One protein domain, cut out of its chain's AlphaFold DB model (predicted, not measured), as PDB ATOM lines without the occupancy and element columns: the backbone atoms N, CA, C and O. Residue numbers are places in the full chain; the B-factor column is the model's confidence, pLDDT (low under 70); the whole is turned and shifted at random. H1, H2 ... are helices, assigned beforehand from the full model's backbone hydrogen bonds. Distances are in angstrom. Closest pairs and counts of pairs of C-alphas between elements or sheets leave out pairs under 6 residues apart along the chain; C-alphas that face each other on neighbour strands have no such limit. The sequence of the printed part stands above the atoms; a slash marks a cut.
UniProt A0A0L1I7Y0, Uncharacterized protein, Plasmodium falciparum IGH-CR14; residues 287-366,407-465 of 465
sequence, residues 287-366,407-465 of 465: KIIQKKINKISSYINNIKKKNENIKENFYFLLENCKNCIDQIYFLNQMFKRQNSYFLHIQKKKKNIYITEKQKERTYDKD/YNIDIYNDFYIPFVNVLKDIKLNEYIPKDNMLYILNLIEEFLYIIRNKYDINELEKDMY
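What this domain is: This is residues 287 to 366 and 407 to 465 of the 465 residues of an uncharacterized protein of Plasmodium falciparum IGH-CR14 (UniProt A0A0L1I7Y0). One very long helix, H2, makes the length; beside its first part H1, H3 and H5 pack lengthwise, and residues 340 to 366 stick out as a bare arm. H1, H2 and H3 form an up-and-down bundle, each running against the one before. The printed part has 139 residues, of which 116 are in five named helices, H1 to H5 along the chain, with no named strand; the class is all helix, and the whole is extended, with a radius of gyration of the C-alphas of 24.2 A and spans of 91 by 27 by 21 A.

Where its parts are: Find C-alpha 287 at (162.355, 5.495, 271.564); from there H1 runs 26.5 A to residue 304. H2, residues 310 to 366, runs 84.2 A to (192.332, 52.898, 255.222). Next come H3, residues 411 to 425, H4, residues 428 to 431, and H5, residues 434 to 455, 31.6 A long.

How they stand to each other: H1 and H2, a hairpin, touch at a shallow tilt of 3 degrees, the closest C-alphas, Ile 303 and Ile 310, 5.7 A apart. H5 touches residues 310 to 322 of H2, closest C-alphas Lys 311 and Asn 436, 6.9 A. H3 touches H1, closest C-alphas Ile 293 and Phe 419, 5.8 A. H4 only just touches H1, with 3 pairs of C-alphas within 8 A. Every O i to N i+4 pair is within hydrogen-bond range in H2, but 10 of 14 in H1, 9 of 11 in H3 and 16 of 18 in H5; H4 is too short for one.

The domain as a whole: Residues 367 to 406 are not printed, a 47.3 A gap between C-alphas 366 and 407. Look for pLDDT under 70 at residues 306 to 308, 338 to 366, 407 and 452 to 465.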
ATOM      1  N   LYS A 287     162.245   6.496 270.491       91.06
ATOM      2  CA  LYS A 287     162.355   5.495 271.564       91.06
ATOM      3  C   LYS A 287     161.362   5.758 272.705       91.06
ATOM      4  O   LYS A 287     160.771   4.806 273.207       91.06
ATOM      5  N   ILE A 288     161.139   7.018 273.086       91.81
ATOM      6  CA  ILE A 288     160.139   7.412 274.095       91.81
ATOM      7  C   ILE A 288     158.721   7.057 273.629       91.81
ATOM      8  O   ILE A 288     157.983   6.410 274.369       91.81
ATOM      9  N   ILE A 289     158.353   7.430 272.401       91.38
ATOM     10  CA  ILE A 289     157.031   7.159 271.815       91.38
ATOM     11  C   ILE A 289     156.775   5.651 271.743       91.38
ATOM     12  O   ILE A 289     155.739   5.179 272.202       91.38
ATOM     13  N   GLN A 290     157.749   4.879 271.254       90.12
ATOM     14  CA  GLN A 290     157.642   3.421 271.187       90.12
ATOM     15  C   GLN A 290     157.483   2.787 272.572       90.12
ATOM     16  O   GLN A 290     156.650   1.902 272.744       90.12
ATOM     17  N   LYS A 291     158.206   3.270 273.592       88.94
ATOM     18  CA  LYS A 291     157.983   2.813 274.972       88.94
ATOM     19  C   LYS A 291     156.556   3.119 275.450       88.94
ATOM     20  O   LYS A 291     155.922   2.234 276.020       88.94
ATOM     21  N   LYS A 292     156.029   4.324 275.183       90.38
ATOM     22  CA  LYS A 292     154.643   4.702 275.536       90.38
ATOM     23  C   LYS A 292     153.608   3.800 274.852       90.38
ATOM     24  O   LYS A 292     152.656   3.384 275.505       90.38
ATOM     25  N   ILE A 293     153.825   3.441 273.584       89.19
ATOM     26  CA  ILE A 293     152.972   2.490 272.850       89.19
ATOM     27  C   ILE A 293     153.081   1.083 273.458       89.19
ATOM     28  O   ILE A 293     152.074   0.435 273.724       89.19
ATOM     29  N   ASN A 294     154.289   0.608 273.761       86.25
ATOM     30  CA  ASN A 294     154.480  -0.735 274.315       86.25
ATOM     31  C   ASN A 294     153.827  -0.907 275.694       86.25
ATOM     32  O   ASN A 294     153.327  -1.995 275.999       86.25
ATOM     33  N   LYS A 295     153.764   0.167 276.495       84.62
ATOM     34  CA  LYS A 295     153.102   0.190 277.807       84.62
ATOM     35  C   LYS A 295     151.621  -0.201 277.736       84.62
ATOM     36  O   LYS A 295     151.099  -0.763 278.689       84.62
ATOM     37  N   ILE A 296     150.950   0.006 276.599       84.25
ATOM     38  CA  ILE A 296     149.540  -0.378 276.400       84.25
ATOM     39  C   ILE A 296     149.319  -1.874 276.683       84.25
ATOM     40  O   ILE A 296     148.272  -2.271 277.197       84.25
ATOM     41  N   SER A 297     150.323  -2.708 276.395       82.50
ATOM     42  CA  SER A 297     150.250  -4.162 276.555       82.50
ATOM     43  C   SER A 297     149.902  -4.593 277.984       82.50
ATOM     44  O   SER A 297     149.206  -5.593 278.156       82.50
ATOM     45  N   SER A 298     150.340  -3.852 279.014       82.31
ATOM     46  CA  SER A 298     150.002  -4.173 280.408       82.31
ATOM     47  C   SER A 298     148.508  -3.965 280.684       82.31
ATOM     48  O   SER A 298     147.849  -4.879 281.177       82.31
ATOM     49  N   TYR A 299     147.947  -2.826 280.265       82.56
ATOM     50  CA  TYR A 299     146.519  -2.520 280.393       82.56
ATOM     51  C   TYR A 299     145.647  -3.518 279.618       82.56
ATOM     52  O   TYR A 299     144.647  -4.014 280.135       82.56
ATOM     53  N   ILE A 300     146.063  -3.890 278.404       83.44
ATOM     54  CA  ILE A 300     145.385  -4.920 277.607       83.44
ATOM     55  C   ILE A 300     145.379  -6.266 278.334       83.44
ATOM     56  O   ILE A 300     144.351  -6.944 278.369       83.44
ATOM     57  N   ASN A 301     146.512  -6.677 278.904       83.69
ATOM     58  CA  ASN A 301     146.605  -7.944 279.623       83.69
ATOM     59  C   ASN A 301     145.679  -7.976 280.845       83.69
ATOM     60  O   ASN A 301     145.087  -9.022 281.117       83.69
ATOM     61  N   ASN A 302     145.502  -6.846 281.535       82.38
ATOM     62  CA  ASN A 302     144.550  -6.734 282.640       82.38
ATOM     63  C   ASN A 302     143.103  -6.920 282.156       82.38
ATOM     64  O   ASN A 302     142.372  -7.719 282.734       82.38
ATOM     65  N   ILE A 303     142.725  -6.293 281.034       81.62
ATOM     66  CA  ILE A 303     141.396  -6.472 280.417       81.62
ATOM     67  C   ILE A 303     141.174  -7.936 279.987       81.62
ATOM     68  O   ILE A 303     140.110  -8.505 280.237       81.62
ATOM     69  N   LYS A 304     142.185  -8.585 279.388       82.25
ATOM     70  CA  LYS A 304     142.104  -9.988 278.934       82.25
ATOM     71  C   LYS A 304     141.918 -10.988 280.073       82.25
ATOM     72  O   LYS A 304     141.224 -11.986 279.888       82.25
ATOM     73  N   LYS A 305     142.545 -10.758 281.232       77.19
ATOM     74  CA  LYS A 305     142.554 -11.710 282.357       77.19
ATOM     75  C   LYS A 305     141.199 -11.867 283.064       77.19
ATOM     76  O   LYS A 305     141.109 -12.719 283.938       77.19
ATOM     77  N   LYS A 306     140.152 -11.112 282.686       64.56
ATOM     78  CA  LYS A 306     138.785 -11.156 283.260       64.56
ATOM     79  C   LYS A 306     138.702 -11.021 284.793       64.56
ATOM     80  O   LYS A 306     137.628 -11.225 285.351       64.56
ATOM     81  N   ASN A 307     139.792 -10.649 285.460       58.44
ATOM     82  CA  ASN A 307     139.790 -10.289 286.873       58.44
ATOM     83  C   ASN A 307     139.388  -8.814 287.026       58.44
ATOM     84  O   ASN A 307     139.442  -8.047 286.068       58.44
ATOM     85  N   GLU A 308     138.874  -8.486 288.206       62.22
ATOM     86  CA  GLU A 308     137.837  -7.482 288.456       62.22
ATOM     87  C   GLU A 308     138.029  -6.093 287.803       62.22
ATOM     88  O   GLU A 308     139.121  -5.542 287.698       62.22
ATOM     89  N   ASN A 309     136.885  -5.537 287.386       78.81
ATOM     90  CA  ASN A 309     136.654  -4.180 286.879       78.81
ATOM     91  C   ASN A 309     137.198  -3.827 285.472       78.81
ATOM     92  O   ASN A 309     138.028  -2.940 285.277       78.81
ATOM     93  N   ILE A 310     136.651  -4.469 284.429       82.19
ATOM     94  CA  ILE A 310     136.930  -4.157 283.006       82.19
ATOM     95  C   ILE A 310     136.704  -2.673 282.675       82.19
ATOM     96  O   ILE A 310     137.466  -2.097 281.905       82.19
ATOM     97  N   LYS A 311     135.673  -2.052 283.267       83.50
ATOM     98  CA  LYS A 311     135.355  -0.628 283.082       83.50
ATOM     99  C   LYS A 311     136.508   0.271 283.524       83.50
ATOM    100  O   LYS A 311     136.912   1.157 282.782       83.50
ATOM    101  N   GLU A 312     137.050  -0.005 284.702       85.19
ATOM    102  CA  GLU A 312     138.151   0.746 285.301       85.19
ATOM    103  C   GLU A 312     139.466   0.527 284.539       85.19
ATOM    104  O   GLU A 312     140.154   1.481 284.195       85.19
ATOM    105  N   ASN A 313     139.764  -0.713 284.141       85.44
ATOM    106  CA  ASN A 313     140.934  -0.999 283.304       85.44
ATOM    107  C   ASN A 313     140.860  -0.318 281.924       85.44
ATOM    108  O   ASN A 313     141.873   0.157 281.410       85.44
ATOM    109  N   PHE A 314     139.668  -0.256 281.322       87.19
ATOM    110  CA  PHE A 314     139.462   0.457 280.061       87.19
ATOM    111  C   PHE A 314     139.585   1.976 280.241       87.19
ATOM    112  O   PHE A 314     140.199   2.643 279.408       87.19
ATOM    113  N   TYR A 315     139.069   2.513 281.350       87.56
ATOM    114  CA  TYR A 315     139.276   3.907 281.732       87.56
ATOM    115  C   TYR A 315     140.768   4.237 281.861       87.56
ATOM    116  O   TYR A 315     141.234   5.159 281.197       87.56
ATOM    117  N   PHE A 316     141.546   3.439 282.604       88.31
ATOM    118  CA  PHE A 316     142.990   3.650 282.749       88.31
ATOM    119  C   PHE A 316     143.749   3.563 281.419       88.31
ATOM    120  O   PHE A 316     144.715   4.298 281.208       88.31
ATOM    121  N   LEU A 317     143.307   2.708 280.492       89.44
ATOM    122  CA  LEU A 317     143.877   2.636 279.146       89.44
ATOM    123  C   LEU A 317     143.668   3.947 278.370       89.44
ATOM    124  O   LEU A 317     144.615   4.456 277.759       89.44
ATOM    125  N   LEU A 318     142.454   4.510 278.406       87.81
ATOM    126  CA  LEU A 318     142.143   5.796 277.769       87.81
ATOM    127  C   LEU A 318     142.844   6.967 278.464       87.81
ATOM    128  O   LEU A 318     143.394   7.842 277.796       87.81
ATOM    129  N   GLU A 319     142.872   6.971 279.794       88.44
ATOM    130  CA  GLU A 319     143.567   7.981 280.589       88.44
ATOM    131  C   GLU A 319     145.070   7.988 280.282       88.44
ATOM    132  O   GLU A 319     145.648   9.045 280.023       88.44
ATOM    133  N   ASN A 320     145.700   6.813 280.200       88.75
ATOM    134  CA  ASN A 320     147.098   6.693 279.798       88.75
ATOM    135  C   ASN A 320     147.331   7.236 278.375       88.75
ATOM    136  O   ASN A 320     148.318   7.936 278.144       88.75
ATOM    137  N   CYS A 321     146.418   6.970 277.431       88.38
ATOM    138  CA  CYS A 321     146.490   7.526 276.076       88.38
ATOM    139  C   CYS A 321     146.434   9.059 276.083       88.38
ATOM    140  O   CYS A 321     147.296   9.715 275.495       88.38
ATOM    141  N   LYS A 322     145.470   9.633 276.815       88.19
ATOM    142  CA  LYS A 322     145.325  11.084 276.984       88.19
ATOM    143  C   LYS A 322     146.596  11.697 277.569       88.19
ATOM    144  O   LYS A 322     147.122  12.654 277.013       88.19
ATOM    145  N   ASN A 323     147.118  11.118 278.649       89.38
ATOM    146  CA  ASN A 323     148.330  11.603 279.308       89.38
ATOM    147  C   ASN A 323     149.538  11.570 278.361       89.38
ATOM    148  O   ASN A 323     150.322  12.516 278.327       89.38
ATOM    149  N   CYS A 324     149.667  10.525 277.537       90.75
ATOM    150  CA  CYS A 324     150.710  10.461 276.515       90.75
ATOM    151  C   CYS A 324     150.561  11.576 275.470       90.75
ATOM    152  O   CYS A 324     151.553  12.231 275.153       90.75
ATOM    153  N   ILE A 325     149.348  11.829 274.969       88.88
ATOM    154  CA  ILE A 325     149.073  12.923 274.022       88.88
ATOM    155  C   ILE A 325     149.431  14.281 274.645       88.88
ATOM    156  O   ILE A 325     150.157  15.069 274.035       88.88
ATOM    157  N   ASP A 326     148.985  14.525 275.878       88.88
ATOM    158  CA  ASP A 326     149.249  15.753 276.629       88.88
ATOM    159  C   ASP A 326     150.760  16.002 276.789       88.88
ATOM    160  O   ASP A 326     151.253  17.108 276.539       88.88
ATOM    161  N   GLN A 327     151.514  14.962 277.145       92.12
ATOM    162  CA  GLN A 327     152.965  15.027 277.303       92.12
ATOM    163  C   GLN A 327     153.684  15.246 275.970       92.12
ATOM    164  O   GLN A 327     154.584  16.080 275.898       92.12
ATOM    165  N   ILE A 328     153.298  14.542 274.899       90.75
ATOM    166  CA  ILE A 328     153.900  14.721 273.567       90.75
ATOM    167  C   ILE A 328     153.649  16.146 273.064       90.75
ATOM    168  O   ILE A 328     154.560  16.796 272.547       90.75
ATOM    169  N   TYR A 329     152.444  16.675 273.275       87.50
ATOM    170  CA  TYR A 329     152.144  18.065 272.964       87.50
ATOM    171  C   TYR A 329     153.037  19.035 273.743       87.50
ATOM    172  O   TYR A 329     153.599  19.962 273.156       87.50
ATOM    173  N   PHE A 330     153.222  18.806 275.045       89.88
ATOM    174  CA  PHE A 330     154.129  19.612 275.859       89.88
ATOM    175  C   PHE A 330     155.572  19.565 275.332       89.88
ATOM    176  O   PHE A 330     156.208  20.614 275.191       89.88
ATOM    177  N   LEU A 331     156.072  18.385 274.949       90.19
ATOM    178  CA  LEU A 331     157.392  18.237 274.323       90.19
ATOM    179  C   LEU A 331     157.501  19.064 273.036       90.19
ATOM    180  O   LEU A 331     158.467  19.810 272.874       90.19
ATOM    181  N   ASN A 332     156.493  19.011 272.160       85.56
ATOM    182  CA  ASN A 332     156.444  19.826 270.942       85.56
ATOM    183  C   ASN A 332     156.490  21.331 271.251       85.56
ATOM    184  O   ASN A 332     157.203  22.086 270.583       85.56
ATOM    185  N   GLN A 333     155.776  21.787 272.284       83.75
ATOM    186  CA  GLN A 333     155.832  23.186 272.718       83.75
ATOM    187  C   GLN A 333     157.223  23.571 273.237       83.75
ATOM    188  O   GLN A 333     157.737  24.642 272.901       83.75
ATOM    189  N   MET A 334     157.877  22.692 273.997       84.31
ATOM    190  CA  MET A 334     159.236  22.932 274.481       84.31
ATOM    191  C   MET A 334     160.264  22.957 273.348       84.31
ATOM    192  O   MET A 334     161.103  23.860 273.325       84.31
ATOM    193  N   PHE A 335     160.164  22.061 272.364       79.56
ATOM    194  CA  PHE A 335     160.993  22.115 271.158       79.56
ATOM    195  C   PHE A 335     160.819  23.443 270.414       79.56
ATOM    196  O   PHE A 335     161.810  24.101 270.089       79.56
ATOM    197  N   LYS A 336     159.576  23.908 270.212       76.81
ATOM    198  CA  LYS A 336     159.294  25.216 269.591       76.81
ATOM    199  C   LYS A 336     159.954  26.372 270.354       76.81
ATOM    200  O   LYS A 336     160.601  27.218 269.733       76.81
ATOM    201  N   ARG A 337     159.844  26.392 271.691       73.12
ATOM    202  CA  ARG A 337     160.460  27.418 272.561       73.12
ATOM    203  C   ARG A 337     161.991  27.400 272.507       73.12
ATOM    204  O   ARG A 337     162.620  28.454 272.454       73.12
ATOM    205  N   GLN A 338     162.612  26.223 272.512       68.31
ATOM    206  CA  GLN A 338     164.073  26.111 272.441       68.31
ATOM    207  C   GLN A 338     164.606  26.527 271.064       68.31
ATOM    208  O   GLN A 338     165.607  27.243 270.972       68.31
ATOM    209  N   ASN A 339     163.891  26.160 270.001       63.00
ATOM    210  CA  ASN A 339     164.235  26.522 268.630       63.00
ATOM    211  C   ASN A 339     164.159  28.037 268.391       63.00
ATOM    212  O   ASN A 339     165.061  28.604 267.769       63.00
ATOM    213  N   SER A 340     163.134  28.719 268.915       58.84
ATOM    214  CA  SER A 340     163.003  30.176 268.769       58.84
ATOM    215  C   SER A 340     164.144  30.930 269.466       58.84
ATOM    216  O   SER A 340     164.735  31.843 268.880       58.84
ATOM    217  N   TYR A 341     164.534  30.494 270.667       54.53
ATOM    218  CA  TYR A 341     165.673  31.052 271.398       54.53
ATOM    219  C   TYR A 341     167.006  30.824 270.664       54.53
ATOM    220  O   TYR A 341     167.820  31.743 270.527       54.53
ATOM    221  N   PHE A 342     167.227  29.622 270.124       51.53
ATOM    222  CA  PHE A 342     168.458  29.288 269.409       51.53
ATOM    223  C   PHE A 342     168.599  30.044 268.076       51.53
ATOM    224  O   PHE A 342     169.674  30.572 267.780       51.53
ATOM    225  N   LEU A 343     167.510  30.190 267.312       51.66
ATOM    226  CA  LEU A 343     167.466  31.016 266.095       51.66
ATOM    227  C   LEU A 343     167.823  32.479 266.388       51.66
ATOM    228  O   LEU A 343     168.543  33.114 265.615       51.66
ATOM    229  N   HIS A 344     167.362  33.011 267.519       51.38
ATOM    230  CA  HIS A 344     167.697  34.363 267.951       51.38
ATOM    231  C   HIS A 344     169.195  34.511 268.288       51.38
ATOM    232  O   HIS A 344     169.831  35.489 267.886       51.38
ATOM    233  N   ILE A 345     169.802  33.516 268.948       52.97
ATOM    234  CA  ILE A 345     171.246  33.502 269.244       52.97
ATOM    235  C   ILE A 345     172.088  33.371 267.972       52.97
ATOM    236  O   ILE A 345     173.087  34.080 267.831       52.97
ATOM    237  N   GLN A 346     171.712  32.500 267.032       48.50
ATOM    238  CA  GLN A 346     172.450  32.360 265.775       48.50
ATOM    239  C   GLN A 346     172.376  33.626 264.923       48.50
ATOM    240  O   GLN A 346     173.400  34.048 264.386       48.50
ATOM    241  N   LYS A 347     171.208  34.282 264.850       48.16
ATOM    242  CA  LYS A 347     171.073  35.598 264.205       48.16
ATOM    243  C   LYS A 347     172.000  36.630 264.849       48.16
ATOM    244  O   LYS A 347     172.705  37.328 264.130       48.16
ATOM    245  N   LYS A 348     172.086  36.670 266.186       46.25
ATOM    246  CA  LYS A 348     173.037  37.542 266.899       46.25
ATOM    247  C   LYS A 348     174.498  37.226 266.566       46.25
ATOM    248  O   LYS A 348     175.234  38.143 266.225       46.25
ATOM    249  N   LYS A 349     174.920  35.957 266.600       44.06
ATOM    250  CA  LYS A 349     176.303  35.556 266.263       44.06
ATOM    251  C   LYS A 349     176.664  35.836 264.803       44.06
ATOM    252  O   LYS A 349     177.764  36.294 264.525       44.06
ATOM    253  N   LYS A 350     175.730  35.599 263.878       42.03
ATOM    254  CA  LYS A 350     175.895  35.913 262.454       42.03
ATOM    255  C   LYS A 350     176.018  37.418 262.233       42.03
ATOM    256  O   LYS A 350     176.879  37.832 261.468       42.03
ATOM    257  N   ASN A 351     175.219  38.218 262.941       40.88
ATOM    258  CA  ASN A 351     175.335  39.671 262.906       40.88
ATOM    259  C   ASN A 351     176.695  40.124 263.446       40.88
ATOM    260  O   ASN A 351     177.359  40.862 262.742       40.88
ATOM    261  N   ILE A 352     177.159  39.613 264.594       45.16
ATOM    262  CA  ILE A 352     178.489  39.932 265.153       45.16
ATOM    263  C   ILE A 352     179.612  39.626 264.150       45.16
ATOM    264  O   ILE A 352     180.435  40.493 263.881       45.16
ATOM    265  N   TYR A 353     179.598  38.442 263.533       34.12
ATOM    266  CA  TYR A 353     180.614  38.040 262.554       34.12
ATOM    267  C   TYR A 353     180.584  38.891 261.271       34.12
ATOM    268  O   TYR A 353     181.618  39.154 260.659       34.12
ATOM    269  N   ILE A 354     179.397  39.349 260.851       49.03
ATOM    270  CA  ILE A 354     179.253  40.304 259.743       49.03
ATOM    271  C   ILE A 354     179.831  41.666 260.144       49.03
ATOM    272  O   ILE A 354     180.554  42.259 259.346       49.03
ATOM    273  N   THR A 355     179.574  42.136 261.367       43.38
ATOM    274  CA  THR A 355     180.126  43.398 261.875       43.38
ATOM    275  C   THR A 355     181.649  43.343 262.019       43.38
ATOM    276  O   THR A 355     182.323  44.318 261.703       43.38
ATOM    277  N   GLU A 356     182.213  42.211 262.451       41.19
ATOM    278  CA  GLU A 356     183.666  41.994 262.547       41.19
ATOM    279  C   GLU A 356     184.330  41.980 261.165       41.19
ATOM    280  O   GLU A 356     185.270  42.738 260.936       41.19
ATOM    281  N   LYS A 357     183.771  41.246 260.191       43.16
ATOM    282  CA  LYS A 357     184.259  41.274 258.798       43.16
ATOM    283  C   LYS A 357     184.127  42.637 258.126       43.16
ATOM    284  O   LYS A 357     184.896  42.956 257.224       43.16
ATOM    285  N   GLN A 358     183.118  43.423 258.497       47.72
ATOM    286  CA  GLN A 358     182.971  44.786 257.995       47.72
ATOM    287  C   GLN A 358     184.038  45.710 258.582       47.72
ATOM    288  O   GLN A 358     184.582  46.498 257.822       47.72
ATOM    289  N   LYS A 359     184.391  45.559 259.868       41.44
ATOM    290  CA  LYS A 359     185.490  46.302 260.509       41.44
ATOM    291  C   LYS A 359     186.860  45.955 259.922       41.44
ATOM    292  O   LYS A 359     187.633  46.865 259.661       41.44
ATOM    293  N   GLU A 360     187.144  44.677 259.658       39.59
ATOM    294  CA  GLU A 360     188.391  44.264 258.985       39.59
ATOM    295  C   GLU A 360     188.513  44.883 257.582       39.59
ATOM    296  O   GLU A 360     189.574  45.369 257.205       39.59
ATOM    297  N   ARG A 361     187.404  44.967 256.833       43.88
ATOM    298  CA  ARG A 361     187.384  45.600 255.504       43.88
ATOM    299  C   ARG A 361     187.577  47.115 255.524       43.88
ATOM    300  O   ARG A 361     188.059  47.650 254.529       43.88
ATOM    301  N   THR A 362     187.175  47.811 256.589       42.53
ATOM    302  CA  THR A 362     187.470  49.245 256.744       42.53
ATOM    303  C   THR A 362     188.940  49.467 257.089       42.53
ATOM    304  O   THR A 362     189.561  50.326 256.477       42.53
ATOM    305  N   TYR A 363     189.520  48.638 257.966       36.31
ATOM    306  CA  TYR A 363     190.949  48.708 258.304       36.31
ATOM    307  C   TYR A 363     191.864  48.465 257.092       36.31
ATOM    308  O   TYR A 363     192.846  49.184 256.927       36.31
ATOM    309  N   ASP A 364     191.527  47.509 256.220       35.78
ATOM    310  CA  ASP A 364     192.297  47.269 254.993       35.78
ATOM    311  C   ASP A 364     192.178  48.440 254.002       35.78
ATOM    312  O   ASP A 364     193.165  48.827 253.382       35.78
ATOM    313  N   LYS A 365     190.994  49.053 253.861       40.16
ATOM    314  CA  LYS A 365     190.806  50.202 252.957       40.16
ATOM    315  C   LYS A 365     191.608  51.431 253.387       40.16
ATOM    316  O   LYS A 365     192.277  52.023 252.543       40.16
ATOM    317  N   ASP A 366     191.593  51.753 254.678       36.75
ATOM    318  CA  ASP A 366     192.332  52.898 255.222       36.75
ATOM    319  C   ASP A 366     193.858  52.685 255.115       36.75
ATOM    320  O   ASP A 366     194.614  53.635 254.910       36.75
ATOM    321  N   TYR A 407     162.179  19.294 264.142       63.75
ATOM    322  CA  TYR A 407     161.718  18.101 264.852       63.75
ATOM    323  C   TYR A 407     160.437  18.444 265.625       63.75
ATOM    324  O   TYR A 407     160.470  19.139 266.640       63.75
ATOM    325  N   ASN A 408     159.310  18.024 265.061       73.38
ATOM    326  CA  ASN A 408     157.973  18.140 265.609       73.38
ATOM    327  C   ASN A 408     157.352  16.755 265.487       73.38
ATOM    328  O   ASN A 408     157.356  16.178 264.403       73.38
ATOM    329  N   ILE A 409     156.872  16.231 266.605       81.38
ATOM    330  CA  ILE A 409     156.220  14.930 266.649       81.38
ATOM    331  C   ILE A 409     154.823  15.122 266.078       81.38
ATOM    332  O   ILE A 409     154.072  15.972 266.572       81.38
ATOM    333  N   ASP A 410     154.470  14.349 265.063       84.69
ATOM    334  CA  ASP A 410     153.096  14.283 264.604       84.69
ATOM    335  C   ASP A 410     152.327  13.380 265.570       84.69
ATOM    336  O   ASP A 410     152.420  12.160 265.516       84.69
ATOM    337  N   ILE A 411     151.597  13.978 266.512       82.06
ATOM    338  CA  ILE A 411     150.866  13.229 267.546       82.06
ATOM    339  C   ILE A 411     149.930  12.193 266.911       82.06
ATOM    340  O   ILE A 411     149.757  11.103 267.460       82.06
ATOM    341  N   TYR A 412     149.340  12.522 265.763       79.44
ATOM    342  CA  TYR A 412     148.397  11.649 265.095       79.44
ATOM    343  C   TYR A 412     149.114  10.475 264.421       79.44
ATOM    344  O   TYR A 412     148.848   9.316 264.751       79.44
ATOM    345  N   ASN A 413     150.072  10.776 263.543       83.12
ATOM    346  CA  ASN A 413     150.765   9.759 262.753       83.12
ATOM    347  C   ASN A 413     151.790   8.954 263.570       83.12
ATOM    348  O   ASN A 413     151.886   7.738 263.409       83.12
ATOM    349  N   ASP A 414     152.538   9.604 264.464       85.56
ATOM    350  CA  ASP A 414     153.647   8.977 265.192       85.56
ATOM    351  C   ASP A 414     153.196   8.255 266.474       85.56
ATOM    352  O   ASP A 414     153.897   7.353 266.936       85.56
ATOM    353  N   PHE A 415     152.052   8.629 267.066       88.31
ATOM    354  CA  PHE A 415     151.565   8.038 268.323       88.31
ATOM    355  C   PHE A 415     150.141   7.479 268.238       88.31
ATOM    356  O   PHE A 415     149.949   6.297 268.526       88.31
ATOM    357  N   TYR A 416     149.148   8.286 267.857       84.38
ATOM    358  CA  TYR A 416     147.737   7.893 267.943       84.38
ATOM    359  C   TYR A 416     147.382   6.726 267.011       84.38
ATOM    360  O   TYR A 416     146.801   5.744 267.473       84.38
ATOM    361  N   ILE A 417     147.763   6.782 265.729       85.19
ATOM    362  CA  ILE A 417     147.533   5.676 264.786       85.19
ATOM    363  C   ILE A 417     148.205   4.383 265.280       85.19
ATOM    364  O   ILE A 417     147.507   3.373 265.406       85.19
ATOM    365  N   PRO A 418     149.511   4.370 265.624       89.06
ATOM    366  CA  PRO A 418     150.150   3.192 266.205       89.06
ATOM    367  C   PRO A 418     149.449   2.663 267.461       89.06
ATOM    368  O   PRO A 418     149.249   1.457 267.582       89.06
ATOM    369  N   PHE A 419     149.032   3.551 268.370       86.69
ATOM    370  CA  PHE A 419     148.280   3.193 269.574       86.69
ATOM    371  C   PHE A 419     146.972   2.470 269.217       86.69
ATOM    372  O   PHE A 419     146.695   1.392 269.741       86.69
ATOM    373  N   VAL A 420     146.180   3.029 268.297       84.50
ATOM    374  CA  VAL A 420     144.902   2.450 267.858       84.50
ATOM    375  C   VAL A 420     145.110   1.125 267.124       84.50
ATOM    376  O   VAL A 420     144.347   0.185 267.346       84.50
ATOM    377  N   ASN A 421     146.147   1.015 266.293       86.56
ATOM    378  CA  ASN A 421     146.463  -0.219 265.575       86.56
ATOM    379  C   ASN A 421     146.765  -1.369 266.541       86.56
ATOM    380  O   ASN A 421     146.213  -2.449 266.365       86.56
ATOM    381  N   VAL A 422     147.507  -1.121 267.629       86.12
ATOM    382  CA  VAL A 422     147.722  -2.129 268.684       86.12
ATOM    383  C   VAL A 422     146.389  -2.628 269.260       86.12
ATOM    384  O   VAL A 422     146.208  -3.831 269.454       86.12
ATOM    385  N   LEU A 423     145.424  -1.732 269.502       83.62
ATOM    386  CA  LEU A 423     144.098  -2.115 270.005       83.62
ATOM    387  C   LEU A 423     143.282  -2.917 268.978       83.62
ATOM    388  O   LEU A 423     142.607  -3.882 269.357       83.62
ATOM    389  N   LYS A 424     143.344  -2.523 267.696       84.00
ATOM    390  CA  LYS A 424     142.665  -3.191 266.571       84.00
ATOM    391  C   LYS A 424     143.220  -4.596 266.341       84.00
ATOM    392  O   LYS A 424     142.445  -5.547 266.304       84.00
ATOM    393  N   ASP A 425     144.541  -4.736 266.265       84.75
ATOM    394  CA  ASP A 425     145.233  -6.007 266.009       84.75
ATOM    395  C   ASP A 425     144.943  -7.042 267.096       84.75
ATOM    396  O   ASP A 425     144.785  -8.234 266.833       84.75
ATOM    397  N   ILE A 426     144.822  -6.575 268.338       82.94
ATOM    398  CA  ILE A 426     144.517  -7.423 269.487       82.94
ATOM    399  C   ILE A 426     143.023  -7.766 269.571       82.94
ATOM    400  O   ILE A 426     142.660  -8.667 270.329       82.94
ATOM    401  N   LYS A 427     142.166  -7.093 268.793       83.75
ATOM    402  CA  LYS A 427     140.704  -7.209 268.855       83.75
ATOM    403  C   LYS A 427     140.176  -7.008 270.272       83.75
ATOM    404  O   LYS A 427     139.442  -7.833 270.814       83.75
ATOM    405  N   LEU A 428     140.591  -5.910 270.912       79.81
ATOM    406  CA  LEU A 428     140.258  -5.635 272.317       79.81
ATOM    407  C   LEU A 428     138.740  -5.684 272.596       79.81
ATOM    408  O   LEU A 428     138.322  -6.100 273.676       79.81
ATOM    409  N   ASN A 429     137.922  -5.324 271.603       78.94
ATOM    410  CA  ASN A 429     136.461  -5.397 271.639       78.94
ATOM    411  C   ASN A 429     135.904  -6.803 271.933       78.94
ATOM    412  O   ASN A 429     134.867  -6.904 272.581       78.94
ATOM    413  N   GLU A 430     136.579  -7.879 271.512       84.56
ATOM    414  CA  GLU A 430     136.145  -9.262 271.767       84.56
ATOM    415  C   GLU A 430     136.258  -9.653 273.256       84.56
ATOM    416  O   GLU A 430     135.595 -10.588 273.709       84.56
ATOM    417  N   TYR A 431     137.059  -8.924 274.040       82.81
ATOM    418  CA  TYR A 431     137.268  -9.179 275.470       82.81
ATOM    419  C   TYR A 431     136.320  -8.382 276.374       82.81
ATOM    420  O   TYR A 431     136.302  -8.598 277.588       82.81
ATOM    421  N   ILE A 432     135.520  -7.477 275.806       81.75
ATOM    422  CA  ILE A 432     134.594  -6.617 276.544       81.75
ATOM    423  C   ILE A 432     133.203  -7.279 276.594       81.75
ATOM    424  O   ILE A 432     132.589  -7.497 275.548       81.75
ATOM    425  N   PRO A 433     132.652  -7.580 277.788       82.81
ATOM    426  CA  PRO A 433     131.286  -8.076 277.923       82.81
ATOM    427  C   PRO A 433     130.267  -7.084 277.363       82.81
ATOM    428  O   PRO A 433     130.406  -5.874 277.554       82.81
ATOM    429  N   LYS A 434     129.196  -7.594 276.741       83.31
ATOM    430  CA  LYS A 434     128.131  -6.765 276.149       83.31
ATOM    431  C   LYS A 434     127.543  -5.757 277.142       83.31
ATOM    432  O   LYS A 434     127.328  -4.610 276.770       83.31
ATOM    433  N   ASP A 435     127.388  -6.146 278.406       83.44
ATOM    434  CA  ASP A 435     126.821  -5.292 279.461       83.44
ATOM    435  C   ASP A 435     127.697  -4.067 279.787       83.44
ATOM    436  O   ASP A 435     127.217  -3.070 280.326       83.44
ATOM    437  N   ASN A 436     128.984  -4.105 279.425       83.25
ATOM    438  CA  ASN A 436     129.927  -3.002 279.615       83.25
ATOM    439  C   ASN A 436     130.114  -2.145 278.354       83.25
ATOM    440  O   ASN A 436     130.707  -1.070 278.451       83.25
ATOM    441  N   MET A 437     129.612  -2.582 277.191       83.44
ATOM    442  CA  MET A 437     129.858  -1.908 275.911       83.44
ATOM    443  C   MET A 437     129.323  -0.482 275.882       83.44
ATOM    444  O   MET A 437     130.040   0.410 275.448       83.44
ATOM    445  N   LEU A 438     128.106  -0.240 276.380       84.31
ATOM    446  CA  LEU A 438     127.527   1.106 276.379       84.31
ATOM    447  C   LEU A 438     128.374   2.090 277.201       84.31
ATOM    448  O   LEU A 438     128.646   3.198 276.758       84.31
ATOM    449  N   TYR A 439     128.845   1.659 278.373       83.88
ATOM    450  CA  TYR A 439     129.729   2.470 279.211       83.88
ATOM    451  C   TYR A 439     131.058   2.774 278.508       83.88
ATOM    452  O   TYR A 439     131.534   3.903 278.538       83.88
ATOM    453  N   ILE A 440     131.642   1.771 277.850       84.88
ATOM    454  CA  ILE A 440     132.902   1.927 277.123       84.88
ATOM    455  C   ILE A 440     132.744   2.841 275.906       84.88
ATOM    456  O   ILE A 440     133.605   3.683 275.679       84.88
ATOM    457  N   LEU A 441     131.644   2.731 275.158       84.38
ATOM    458  CA  LEU A 441     131.348   3.630 274.041       84.38
ATOM    459  C   LEU A 441     131.207   5.081 274.513       84.38
ATOM    460  O   LEU A 441     131.816   5.960 273.911       84.38
ATOM    461  N   ASN A 442     130.507   5.316 275.627       83.81
ATOM    462  CA  ASN A 442     130.397   6.653 276.218       83.81
ATOM    463  C   ASN A 442     131.770   7.202 276.645       83.81
ATOM    464  O   ASN A 442     132.089   8.351 276.356       83.81
ATOM    465  N   LEU A 443     132.621   6.378 277.275       83.81
ATOM    466  CA  LEU A 443     133.990   6.778 277.633       83.81
ATOM    467  C   LEU A 443     134.844   7.125 276.406       83.81
ATOM    468  O   LEU A 443     135.627   8.073 276.444       83.81
ATOM    469  N   ILE A 444     134.719   6.347 275.328       83.94
ATOM    470  CA  ILE A 444     135.411   6.618 274.065       83.94
ATOM    471  C   ILE A 444     134.929   7.954 273.493       83.94
ATOM    472  O   ILE A 444     135.758   8.773 273.110       83.94
ATOM    473  N   GLU A 445     133.620   8.206 273.472       80.69
ATOM    474  CA  GLU A 445     133.044   9.460 272.976       80.69
ATOM    475  C   GLU A 445     133.541  10.678 273.771       80.69
ATOM    476  O   GLU A 445     134.022  11.645 273.174       80.69
ATOM    477  N   GLU A 446     133.528  10.607 275.106       79.56
ATOM    478  CA  GLU A 446     134.071  11.656 275.978       79.56
ATOM    479  C   GLU A 446     135.569  11.888 275.738       79.56
ATOM    480  O   GLU A 446     136.020  13.029 275.604       79.56
ATOM    481  N   PHE A 447     136.354  10.812 275.634       81.56
ATOM    482  CA  PHE A 447     137.781  10.893 275.330       81.56
ATOM    483  C   PHE A 447     138.025  11.584 273.984       81.56
ATOM    484  O   PHE A 447     138.830  12.513 273.895       81.56
ATOM    485  N   LEU A 448     137.306  11.176 272.939       79.19
ATOM    486  CA  LEU A 448     137.433  11.750 271.601       79.19
ATOM    487  C   LEU A 448     137.041  13.225 271.583       79.19
ATOM    488  O   LEU A 448     137.730  14.023 270.949       79.19
ATOM    489  N   TYR A 449     135.985  13.604 272.303       77.31
ATOM    490  CA  TYR A 449     135.582  14.998 272.458       77.31
ATOM    491  C   TYR A 449     136.695  15.847 273.095       77.31
ATOM    492  O   TYR A 449     137.037  16.912 272.578       77.31
ATOM    493  N   ILE A 450     137.322  15.354 274.171       71.81
ATOM    494  CA  ILE A 450     138.434  16.042 274.847       71.81
ATOM    495  C   ILE A 450     139.637  16.202 273.911       71.81
ATOM    496  O   ILE A 450     140.209  17.291 273.822       71.81
ATOM    497  N   ILE A 451     140.025  15.135 273.211       70.75
ATOM    498  CA  ILE A 451     141.188  15.155 272.316       70.75
ATOM    499  C   ILE A 451     140.946  16.084 271.116       70.75
ATOM    500  O   ILE A 451     141.822  16.889 270.792       70.75
ATOM    501  N   ARG A 452     139.753  16.043 270.507       69.94
ATOM    502  CA  ARG A 452     139.369  16.912 269.379       69.94
ATOM    503  C   ARG A 452     139.468  18.393 269.738       69.94
ATOM    504  O   ARG A 452     140.117  19.151 269.024       69.94
ATOM    505  N   ASN A 453     138.894  18.786 270.874       66.31
ATOM    506  CA  ASN A 453     138.845  20.191 271.285       66.31
ATOM    507  C   ASN A 453     140.204  20.755 271.714       66.31
ATOM    508  O   ASN A 453     140.410  21.965 271.662       66.31
ATOM    509  N   LYS A 454     141.126  19.905 272.177       65.25
ATOM    510  CA  LYS A 454     142.398  20.352 272.757       65.25
ATOM    511  C   LYS A 454     143.542  20.434 271.742       65.25
ATOM    512  O   LYS A 454     144.485  21.192 271.966       65.25
ATOM    513  N   TYR A 455     143.469  19.676 270.648       61.25
ATOM    514  CA  TYR A 455     144.598  19.488 269.727       61.25
ATOM    515  C   TYR A 455     144.340  19.911 268.277       61.25
ATOM    516  O   TYR A 455     145.218  19.700 267.446       61.25
ATOM    517  N   ASP A 456     143.195  20.544 267.995       51.31
ATOM    518  CA  ASP A 456     142.828  21.098 266.676       51.31
ATOM    519  C   ASP A 456     143.039  20.077 265.539       51.31
ATOM    520  O   ASP A 456     143.616  20.352 264.485       51.31
ATOM    521  N   ILE A 457     142.630  18.832 265.799       52.88
ATOM    522  CA  ILE A 457     142.855  17.696 264.906       52.88
ATOM    523  C   ILE A 457     141.711  17.634 263.877       52.88
ATOM    524  O   ILE A 457     140.863  16.744 263.899       52.88
ATOM    525  N   ASN A 458     141.662  18.625 262.989       45.81
ATOM    526  CA  ASN A 458     140.580  18.796 262.009       45.81
ATOM    527  C   ASN A 458     140.618  17.787 260.835       45.81
ATOM    528  O   ASN A 458     139.697  17.767 260.027       45.81
ATOM    529  N   GLU A 459     141.631  16.914 260.742       45.12
ATOM    530  CA  GLU A 459     141.732  15.869 259.698       45.12
ATOM    531  C   GLU A 459     141.170  14.487 260.123       45.12
ATOM    532  O   GLU A 459     141.196  13.537 259.345       45.12
ATOM    533  N   LEU A 460     140.609  14.365 261.337       48.50
ATOM    534  CA  LEU A 460     140.189  13.098 261.975       48.50
ATOM    535  C   LEU A 460     138.934  12.406 261.424       48.50
ATOM    536  O   LEU A 460     138.544  11.359 261.944       48.50
ATOM    537  N   GLU A 461     138.253  12.958 260.424       42.28
ATOM    538  CA  GLU A 461     136.922  12.462 260.042       42.28
ATOM    539  C   GLU A 461     136.923  11.069 259.390       42.28
ATOM    540  O   GLU A 461     135.880  10.420 259.361       42.28
ATOM    541  N   LYS A 462     138.061  10.575 258.881       42.56
ATOM    542  CA  LYS A 462     138.075   9.362 258.041       42.56
ATOM    543  C   LYS A 462     138.394   8.049 258.756       42.56
ATOM    544  O   LYS A 462     137.886   7.021 258.325       42.56
ATOM    545  N   ASP A 463     139.149   8.074 259.855       39.00
ATOM    546  CA  ASP A 463     139.679   6.839 260.472       39.00
ATOM    547  C   ASP A 463     138.962   6.423 261.771       39.00
ATOM    548  O   ASP A 463     139.301   5.406 262.384       39.00
ATOM    549  N   MET A 464     137.979   7.221 262.196       38.72
ATOM    550  CA  MET A 464     137.196   7.019 263.419       38.72
ATOM    551  C   MET A 464     135.867   6.268 263.220       38.72
ATOM    552  O   MET A 464     135.185   6.015 264.214       38.72
ATOM    553  N   TYR A 465     135.502   5.939 261.979       32.50
ATOM    554  CA  TYR A 465     134.292   5.178 261.645       32.50
ATOM    555  C   TYR A 465     134.560   3.681 261.490       32.50
ATOM    556  O   TYR A 465     135.586   3.319 260.869       32.50
TER     557      TYR A 465